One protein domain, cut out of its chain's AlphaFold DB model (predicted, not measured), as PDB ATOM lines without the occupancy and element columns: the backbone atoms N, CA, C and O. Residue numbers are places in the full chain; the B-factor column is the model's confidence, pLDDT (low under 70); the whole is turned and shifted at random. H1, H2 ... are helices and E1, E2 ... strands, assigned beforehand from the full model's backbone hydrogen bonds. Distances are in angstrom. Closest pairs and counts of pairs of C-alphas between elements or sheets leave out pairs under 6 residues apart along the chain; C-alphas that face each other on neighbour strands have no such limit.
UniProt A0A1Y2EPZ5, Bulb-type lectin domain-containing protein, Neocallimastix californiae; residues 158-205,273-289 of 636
ATOM      1  N   ASP A 158     181.040 110.220 113.050       87.00
ATOM      2  CA  ASP A 158     180.645 111.616 113.210       87.00
ATOM      3  C   ASP A 158     181.098 112.156 114.580       87.00
ATOM      4  O   ASP A 158     181.450 111.411 115.499       87.00
ATOM      5  N   ASN A 159     181.127 113.477 114.727       90.94
ATOM      6  CA  ASN A 159     181.574 114.103 115.970       90.94
ATOM      7  C   ASN A 159     180.689 113.718 117.177       90.94
ATOM      8  O   ASN A 159     181.177 113.649 118.305       90.94
ATOM      9  N   GLN A 160     179.413 113.382 116.961       91.19
ATOM     10  CA  GLN A 160     178.562 112.868 118.034       91.19
ATOM     11  C   GLN A 160     179.078 111.510 118.522       91.19
ATOM     12  O   GLN A 160     179.311 111.352 119.716       91.19
ATOM     13  N   LYS A 161     179.334 110.564 117.615       88.75
ATOM     14  CA  LYS A 161     179.913 109.254 117.924       88.75
ATOM     15  C   LYS A 161     181.282 109.380 118.557       88.75
ATOM     16  O   LYS A 161     181.519 108.744 119.580       88.75
ATOM     17  N   LYS A 162     182.146 110.250 118.021       91.56
ATOM     18  CA  LYS A 162     183.445 110.535 118.640       91.56
ATOM     19  C   LYS A 162     183.272 110.945 120.104       91.56
ATOM     20  O   LYS A 162     183.928 110.417 120.996       91.56
ATOM     21  N   CYS A 163     182.333 111.851 120.366       94.56
ATOM     22  CA  CYS A 163     182.056 112.295 121.723       94.56
ATOM     23  C   CYS A 163     181.429 111.210 122.611       94.56
ATOM     24  O   CYS A 163     181.767 111.121 123.793       94.56
ATOM     25  N   ASP A 164     180.557 110.369 122.051       91.06
ATOM     26  CA  ASP A 164     179.949 109.236 122.752       91.06
ATOM     27  C   ASP A 164     181.024 108.241 123.220       91.06
ATOM     28  O   ASP A 164     181.008 107.825 124.378       91.06
ATOM     29  N   TYR A 165     181.997 107.911 122.361       89.50
ATOM     30  CA  TYR A 165     183.142 107.050 122.697       89.50
ATOM     31  C   TYR A 165     184.078 107.690 123.731       89.50
ATOM     32  O   TYR A 165     184.530 107.014 124.653       89.50
ATOM     33  N   ILE A 166     184.318 109.006 123.647       93.38
ATOM     34  CA  ILE A 166     185.028 109.755 124.700       93.38
ATOM     35  C   ILE A 166     184.238 109.707 126.024       93.38
ATOM     36  O   ILE A 166     184.825 109.816 127.105       93.38
ATOM     37  N   GLY A 167     182.919 109.507 125.972       94.62
ATOM     38  CA  GLY A 167     182.017 109.519 127.121       94.62
ATOM     39  C   GLY A 167     181.676 110.935 127.587       94.62
ATOM     40  O   GLY A 167     181.524 111.168 128.789       94.62
ATOM     41  N   GLY A 168     181.633 111.897 126.661       95.62
ATOM     42  CA  GLY A 168     181.300 113.290 126.945       95.62
ATOM     43  C   GLY A 168     179.914 113.714 126.449       95.62
ATOM     44  O   GLY A 168     179.061 112.906 126.101       95.62
ATOM     45  N   THR A 169     179.670 115.022 126.467       97.06
ATOM     46  CA  THR A 169     178.486 115.687 125.912       97.06
ATOM     47  C   THR A 169     178.903 116.479 124.681       97.06
ATOM     48  O   THR A 169     179.785 117.336 124.778       97.06
ATOM     49  N   TYR A 170     178.290 116.185 123.536       97.19
ATOM     50  CA  TYR A 170     178.633 116.812 122.262       97.19
ATOM     51  C   TYR A 170     178.027 118.214 122.140       97.19
ATOM     52  O   TYR A 170     176.826 118.400 122.345       97.19
ATOM     53  N   ASP A 171     178.856 119.188 121.771       96.44
ATOM     54  CA  ASP A 171     178.445 120.528 121.363       96.44
ATOM     55  C   ASP A 171     178.581 120.666 119.842       96.44
ATOM     56  O   ASP A 171     179.664 120.919 119.306       96.44
ATOM     57  N   SER A 172     177.451 120.527 119.150       93.75
ATOM     58  CA  SER A 172     177.368 120.603 117.690       93.75
ATOM     59  C   SER A 172     177.635 121.988 117.105       93.75
ATOM     60  O   SER A 172     177.774 122.108 115.892       93.75
ATOM     61  N   VAL A 173     177.685 123.043 117.927       94.62
ATOM     62  CA  VAL A 173     178.002 124.399 117.452       94.62
ATOM     63  C   VAL A 173     179.505 124.567 117.266       94.62
ATOM     64  O   VAL A 173     179.932 125.244 116.333       94.62
ATOM     65  N   ASN A 174     180.296 123.960 118.151       95.31
ATOM     66  CA  ASN A 174     181.746 124.127 118.187       95.31
ATOM     67  C   ASN A 174     182.515 122.889 117.708       95.31
ATOM     68  O   ASN A 174     183.736 122.959 117.610       95.31
ATOM     69  N   ASP A 175     181.822 121.785 117.402       94.81
ATOM     70  CA  ASP A 175     182.423 120.469 117.147       94.81
ATOM     71  C   ASP A 175     183.297 119.987 118.322       94.81
ATOM     72  O   ASP A 175     184.320 119.333 118.137       94.81
ATOM     73  N   THR A 176     182.898 120.307 119.556       96.38
ATOM     74  CA  THR A 176     183.651 119.939 120.765       96.38
ATOM     75  C   THR A 176     182.911 118.903 121.599       96.38
ATOM     76  O   THR A 176     181.682 118.911 121.667       96.38
ATOM     77  N   CYS A 177     183.646 118.049 122.304       97.38
ATOM     78  CA  CYS A 177     183.096 117.134 123.299       97.38
ATOM     79  C   CYS A 177     183.460 117.595 124.708       97.38
ATOM     80  O   CYS A 177     184.614 117.905 124.969       97.38
ATOM     81  N   THR A 178     182.506 117.632 125.637       96.88
ATOM     82  CA  THR A 178     182.769 117.980 127.041       96.88
ATOM     83  C   THR A 178     182.631 116.756 127.944       96.88
ATOM     84  O   THR A 178     181.535 116.219 128.076       96.88
ATOM     85  N   LYS A 179     183.694 116.327 128.628       97.00
ATOM     86  CA  LYS A 179     183.662 115.215 129.598       97.00
ATOM     87  C   LYS A 179     183.914 115.734 131.006       97.00
ATOM     88  O   LYS A 179     184.845 116.504 131.224       97.00
ATOM     89  N   VAL A 180     183.128 115.284 131.981       95.19
ATOM     90  CA  VAL A 180     183.374 115.587 133.399       95.19
ATOM     91  C   VAL A 180     183.908 114.336 134.093       95.19
ATOM     92  O   VAL A 180     183.182 113.357 134.242       95.19
ATOM     93  N   LYS A 181     185.171 114.366 134.533       94.00
ATOM     94  CA  LYS A 181     185.842 113.258 135.240       94.00
ATOM     95  C   LYS A 181     186.472 113.809 136.520       94.00
ATOM     96  O   LYS A 181     187.208 114.790 136.479       94.00
ATOM     97  N   ASN A 182     186.143 113.215 137.668       95.00
ATOM     98  CA  ASN A 182     186.643 113.625 138.993       95.00
ATOM     99  C   ASN A 182     186.420 115.116 139.331       95.00
ATOM    100  O   ASN A 182     187.252 115.747 139.972       95.00
ATOM    101  N   GLY A 183     185.299 115.697 138.890       94.94
ATOM    102  CA  GLY A 183     184.974 117.111 139.131       94.94
ATOM    103  C   GLY A 183     185.690 118.109 138.212       94.94
ATOM    104  O   GLY A 183     185.388 119.299 138.272       94.94
ATOM    105  N   HIS A 184     186.578 117.643 137.333       93.75
ATOM    106  CA  HIS A 184     187.209 118.451 136.293       93.75
ATOM    107  C   HIS A 184     186.443 118.322 134.975       93.75
ATOM    108  O   HIS A 184     185.925 117.253 134.651       93.75
ATOM    109  N   THR A 185     186.348 119.431 134.238       94.94
ATOM    110  CA  THR A 185     185.719 119.491 132.913       94.94
ATOM    111  C   THR A 185     186.807 119.522 131.849       94.94
ATOM    112  O   THR A 185     187.655 120.412 131.877       94.94
ATOM    113  N   TYR A 186     186.758 118.566 130.931       93.94
ATOM    114  CA  TYR A 186     187.663 118.419 129.797       93.94
ATOM    115  C   TYR A 186     186.885 118.744 128.527       93.94
ATOM    116  O   TYR A 186     185.779 118.232 128.354       93.94
ATOM    117  N   ASN A 187     187.443 119.594 127.668       95.50
ATOM    118  CA  ASN A 187     186.864 119.934 126.374       95.50
ATOM    119  C   ASN A 187     187.802 119.408 125.292       95.50
ATOM    120  O   ASN A 187     188.966 119.784 125.290       95.50
ATOM    121  N   TYR A 188     187.289 118.559 124.411       94.25
ATOM    122  CA  TYR A 188     188.028 117.938 123.317       94.25
ATOM    123  C   TYR A 188     187.584 118.593 122.009       94.25
ATOM    124  O   TYR A 188     186.380 118.614 121.735       94.25
ATOM    125  N   ASP A 189     188.513 119.120 121.210       94.62
ATOM    126  CA  ASP A 189     188.215 119.549 119.835       94.62
ATOM    127  C   ASP A 189     188.182 118.317 118.929       94.62
ATOM    128  O   ASP A 189     189.216 117.734 118.613       94.62
ATOM    129  N   LEU A 190     186.985 117.895 118.513       93.00
ATOM    130  CA  LEU A 190     186.788 116.630 117.801       93.00
ATOM    131  C   LEU A 190     187.360 116.626 116.379       93.00
ATOM    132  O   LEU A 190     187.379 115.575 115.734       93.00
ATOM    133  N   LYS A 191     187.842 117.776 115.894       90.19
ATOM    134  CA  LYS A 191     188.602 117.874 114.643       90.19
ATOM    135  C   LYS A 191     189.975 117.224 114.755       90.19
ATOM    136  O   LYS A 191     190.459 116.732 113.750       90.19
ATOM    137  N   ASN A 192     190.542 117.163 115.960       91.25
ATOM    138  CA  ASN A 192     191.833 116.523 116.220       91.25
ATOM    139  C   ASN A 192     191.710 115.014 116.462       91.25
ATOM    140  O   ASN A 192     192.690 114.368 116.816       91.25
ATOM    141  N   TYR A 193     190.509 114.451 116.341       88.94
ATOM    142  CA  TYR A 193     190.254 113.045 116.609       88.94
ATOM    143  C   TYR A 193     189.709 112.367 115.364       88.94
ATOM    144  O   TYR A 193     188.818 112.895 114.696       88.94
ATOM    145  N   TYR A 194     190.177 111.159 115.097       84.25
ATOM    146  CA  TYR A 194     189.643 110.275 114.073       84.25
ATOM    147  C   TYR A 194     189.318 108.928 114.702       84.25
ATOM    148  O   TYR A 194     189.845 108.576 115.757       84.25
ATOM    149  N   CYS A 195     188.400 108.195 114.084       82.50
ATOM    150  CA  CYS A 195     188.141 106.827 114.492       82.50
ATOM    151  C   CYS A 195     189.028 105.921 113.655       82.50
ATOM    152  O   CYS A 195     189.000 106.015 112.426       82.50
ATOM    153  N   SER A 196     189.782 105.059 114.318       78.12
ATOM    154  CA  SER A 196     190.450 103.929 113.698       78.12
ATOM    155  C   SER A 196     189.692 102.651 114.042       78.12
ATOM    156  O   SER A 196     188.922 102.575 115.008       78.12
ATOM    157  N   TYR A 197     189.881 101.644 113.202       69.62
ATOM    158  CA  TYR A 197     189.363 100.315 113.440       69.62
ATOM    159  C   TYR A 197     190.468  99.497 114.090       69.62
ATOM    160  O   TYR A 197     191.525  99.319 113.505       69.62
ATOM    161  N   SER A 198     190.214  98.972 115.282       67.94
ATOM    162  CA  SER A 198     191.113  98.005 115.902       67.94
ATOM    163  C   SER A 198     190.408  96.658 115.942       67.94
ATOM    164  O   SER A 198     189.247  96.539 116.358       67.94
ATOM    165  N   ARG A 199     191.080  95.628 115.427       66.56
ATOM    166  CA  ARG A 199     190.585  94.253 115.495       66.56
ATOM    167  C   ARG A 199     190.944  93.697 116.863       66.56
ATOM    168  O   ARG A 199     192.108  93.417 117.140       66.56
ATOM    169  N   VAL A 200     189.936  93.496 117.706       71.44
ATOM    170  CA  VAL A 200     190.123  92.833 118.997       71.44
ATOM    171  C   VAL A 200     189.536  91.437 118.925       71.44
ATOM    172  O   VAL A 200     188.383  91.229 118.535       71.44
ATOM    173  N   CYS A 201     190.352  90.462 119.303       72.12
ATOM    174  CA  CYS A 201     189.944  89.072 119.343       72.12
ATOM    175  C   CYS A 201     189.432  88.786 120.745       72.12
ATOM    176  O   CYS A 201     190.195  88.786 121.713       72.12
ATOM    177  N   TYR A 202     188.132  88.525 120.866       65.44
ATOM    178  CA  TYR A 202     187.588  88.065 122.132       65.44
ATOM    179  C   TYR A 202     187.750  86.555 122.228       65.44
ATOM    180  O   TYR A 202     187.108  85.778 121.518       65.44
ATOM    181  N   ASN A 203     188.597  86.134 123.162       68.94
ATOM    182  CA  ASN A 203     188.550  84.788 123.691       68.94
ATOM    183  C   ASN A 203     187.640  84.806 124.927       68.94
ATOM    184  O   ASN A 203     187.852  85.580 125.859       68.94
ATOM    185  N   ASN A 204     186.645  83.920 124.985       64.94
ATOM    186  CA  ASN A 204     185.723  83.818 126.125       64.94
ATOM    187  C   ASN A 204     186.431  83.634 127.482       64.94
ATOM    188  O   ASN A 204     185.824  83.874 128.527       64.94
ATOM    189  N   LYS A 205     187.701  83.207 127.472       69.94
ATOM    190  CA  LYS A 205     188.534  83.031 128.665       69.94
ATOM    191  C   LYS A 205     189.514  84.182 128.926       69.94
ATOM    192  O   LYS A 205     189.899  84.364 130.077       69.94
ATOM    193  N   HIS A 273     185.694  90.912 117.115       59.31
ATOM    194  CA  HIS A 273     184.984  92.152 117.337       59.31
ATOM    195  C   HIS A 273     185.835  93.278 116.789       59.31
ATOM    196  O   HIS A 273     186.939  93.557 117.256       59.31
ATOM    197  N   GLN A 274     185.298  93.944 115.782       57.38
ATOM    198  CA  GLN A 274     185.836  95.217 115.369       57.38
ATOM    199  C   GLN A 274     185.408  96.258 116.407       57.38
ATOM    200  O   GLN A 274     184.214  96.526 116.574       57.38
ATOM    201  N   ILE A 275     186.376  96.808 117.136       67.62
ATOM    202  CA  ILE A 275     186.125  97.928 118.037       67.62
ATOM    203  C   ILE A 275     186.536  99.227 117.356       67.62
ATOM    204  O   ILE A 275     187.461  99.280 116.545       67.62
ATOM    205  N   VAL A 276     185.793 100.275 117.687       68.00
ATOM    206  CA  VAL A 276     186.092 101.631 117.244       68.00
ATOM    207  C   VAL A 276     187.035 102.221 118.271       68.00
ATOM    208  O   VAL A 276     186.647 102.382 119.431       68.00
ATOM    209  N   GLU A 277     188.252 102.538 117.862       79.94
ATOM    210  CA  GLU A 277     189.168 103.310 118.686       79.94
ATOM    211  C   GLU A 277     189.145 104.763 118.234       79.94
ATOM    212  O   GLU A 277     188.968 105.066 117.056       79.94
ATOM    213  N   ILE A 278     189.296 105.681 119.184       82.62
ATOM    214  CA  ILE A 278     189.495 107.089 118.865       82.62
ATOM    215  C   ILE A 278     190.964 107.396 119.038       82.62
ATOM    216  O   ILE A 278     191.506 107.276 120.135       82.62
ATOM    217  N   GLN A 279     191.571 107.850 117.953       82.31
ATOM    218  CA  GLN A 279     192.956 108.269 117.917       82.31
ATOM    219  C   GLN A 279     193.029 109.784 117.738       82.31
ATOM    220  O   GLN A 279     192.162 110.410 117.122       82.31
ATOM    221  N   HIS A 280     194.052 110.382 118.339       84.50
ATOM    222  CA  HIS A 280     194.334 111.812 118.251       84.50
ATOM    223  C   HIS A 280     195.332 112.042 117.111       84.50
ATOM    224  O   HIS A 280     196.365 111.379 117.063       84.50
ATOM    225  N   GLU A 281     195.012 112.933 116.171       73.81
ATOM    226  CA  GLU A 281     195.792 113.161 114.941       73.81
ATOM    227  C   GLU A 281     197.184 113.738 115.213       73.81
ATOM    228  O   GLU A 281     198.105 113.490 114.443       73.81
ATOM    229  N   ASN A 282     197.354 114.500 116.295       64.75
ATOM    230  CA  ASN A 282     198.623 115.127 116.642       64.75
ATOM    231  C   ASN A 282     198.757 115.198 118.154       64.75
ATOM    232  O   ASN A 282     198.194 116.101 118.766       64.75
ATOM    233  N   TYR A 283     199.544 114.294 118.741       54.19
ATOM    234  CA  TYR A 283     199.876 114.315 120.165       54.19
ATOM    235  C   TYR A 283     200.777 115.525 120.490       54.19
ATOM    236  O   TYR A 283     201.965 115.401 120.770       54.19
ATOM    237  N   ASP A 284     200.223 116.734 120.411       59.22
ATOM    238  CA  ASP A 284     200.895 117.997 120.723       59.22
ATOM    239  C   ASP A 284     200.867 118.308 122.231       59.22
ATOM    240  O   ASP A 284     201.410 119.318 122.690       59.22
ATOM    241  N   GLY A 285     200.246 117.416 123.011       58.38
ATOM    242  CA  GLY A 285     200.113 117.515 124.455       58.38
ATOM    243  C   GLY A 285     199.170 118.626 124.914       58.38
ATOM    244  O   GLY A 285     199.239 118.999 126.082       58.38
ATOM    245  N   THR A 286     198.326 119.185 124.041       60.31
ATOM    246  CA  THR A 286     197.399 120.269 124.407       60.31
ATOM    247  C   THR A 286     195.996 119.778 124.783       60.31
ATOM    248  O   THR A 286     195.333 120.425 125.599       60.31
ATOM    249  N   ASP A 287     195.594 118.593 124.314       56.31
ATOM    250  CA  ASP A 287     194.349 117.905 124.687       56.31
ATOM    251  C   ASP A 287     194.625 116.846 125.778       56.31
ATOM    252  O   ASP A 287     194.832 115.664 125.519       56.31
ATOM    253  N   PHE A 288     194.714 117.285 127.034       50.09
ATOM    254  CA  PHE A 288     195.137 116.448 128.167       50.09
ATOM    255  C   PHE A 288     194.087 115.418 128.632       50.09
ATOM    256  O   PHE A 288     193.039 115.805 129.153       50.09
ATOM    257  N   ASP A 289     194.475 114.136 128.658       43.41
ATOM    258  CA  ASP A 289     194.159 113.215 129.761       43.41
ATOM    259  C   ASP A 289     195.455 113.011 130.600       43.41
ATOM    260  O   ASP A 289     196.485 112.564 130.108       43.41
TER     261      ASP A 289
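What this domain is: This is residues 158 to 205 and 273 to 289 of the 636 residues of the protein "Bulb-type lectin domain-containing protein" of Neocallimastix californiae (UniProt A0A1Y2EPZ5). A sheet, E1 E2 E3, has helix H1 over one face, and the long antiparallel ribbon E4 E5 reaches away. 65 residues are printed, mostly strand, with one named helix, then five named strands. The whole is only just loose, radius of gyration of the C-alphas 13.3 A, and spans 39 by 25 by 24 A.

Where its parts are: E1, residues 169 to 171, E2, 176 to 181, and E3, 184 to 189, make a meander of successive antiparallel neighbours. H1, residues 159 to 166, begins at C-alpha 159 (181.574, 114.103, 115.970). E4, 193 to 203, spans 29.2 A; E5, 273 to 280, ends at C-alpha 280 (194.334, 111.812, 118.251).

How they stand to each other: N 177 and O 188 of the hairpin E2 and E3 are 2.8 A apart, N 196 and O 277 of E4 and E5 2.9 A. H1, every O i to N i+4 pair within hydrogen-bond range, is on the three-stranded sheet at a height of 7.9 A.

The domain as a whole: Residues 206 to 272 are cut out, a C-alpha gap of 15.0 A. Residues 282 to 289, among others, have pLDDT under 70.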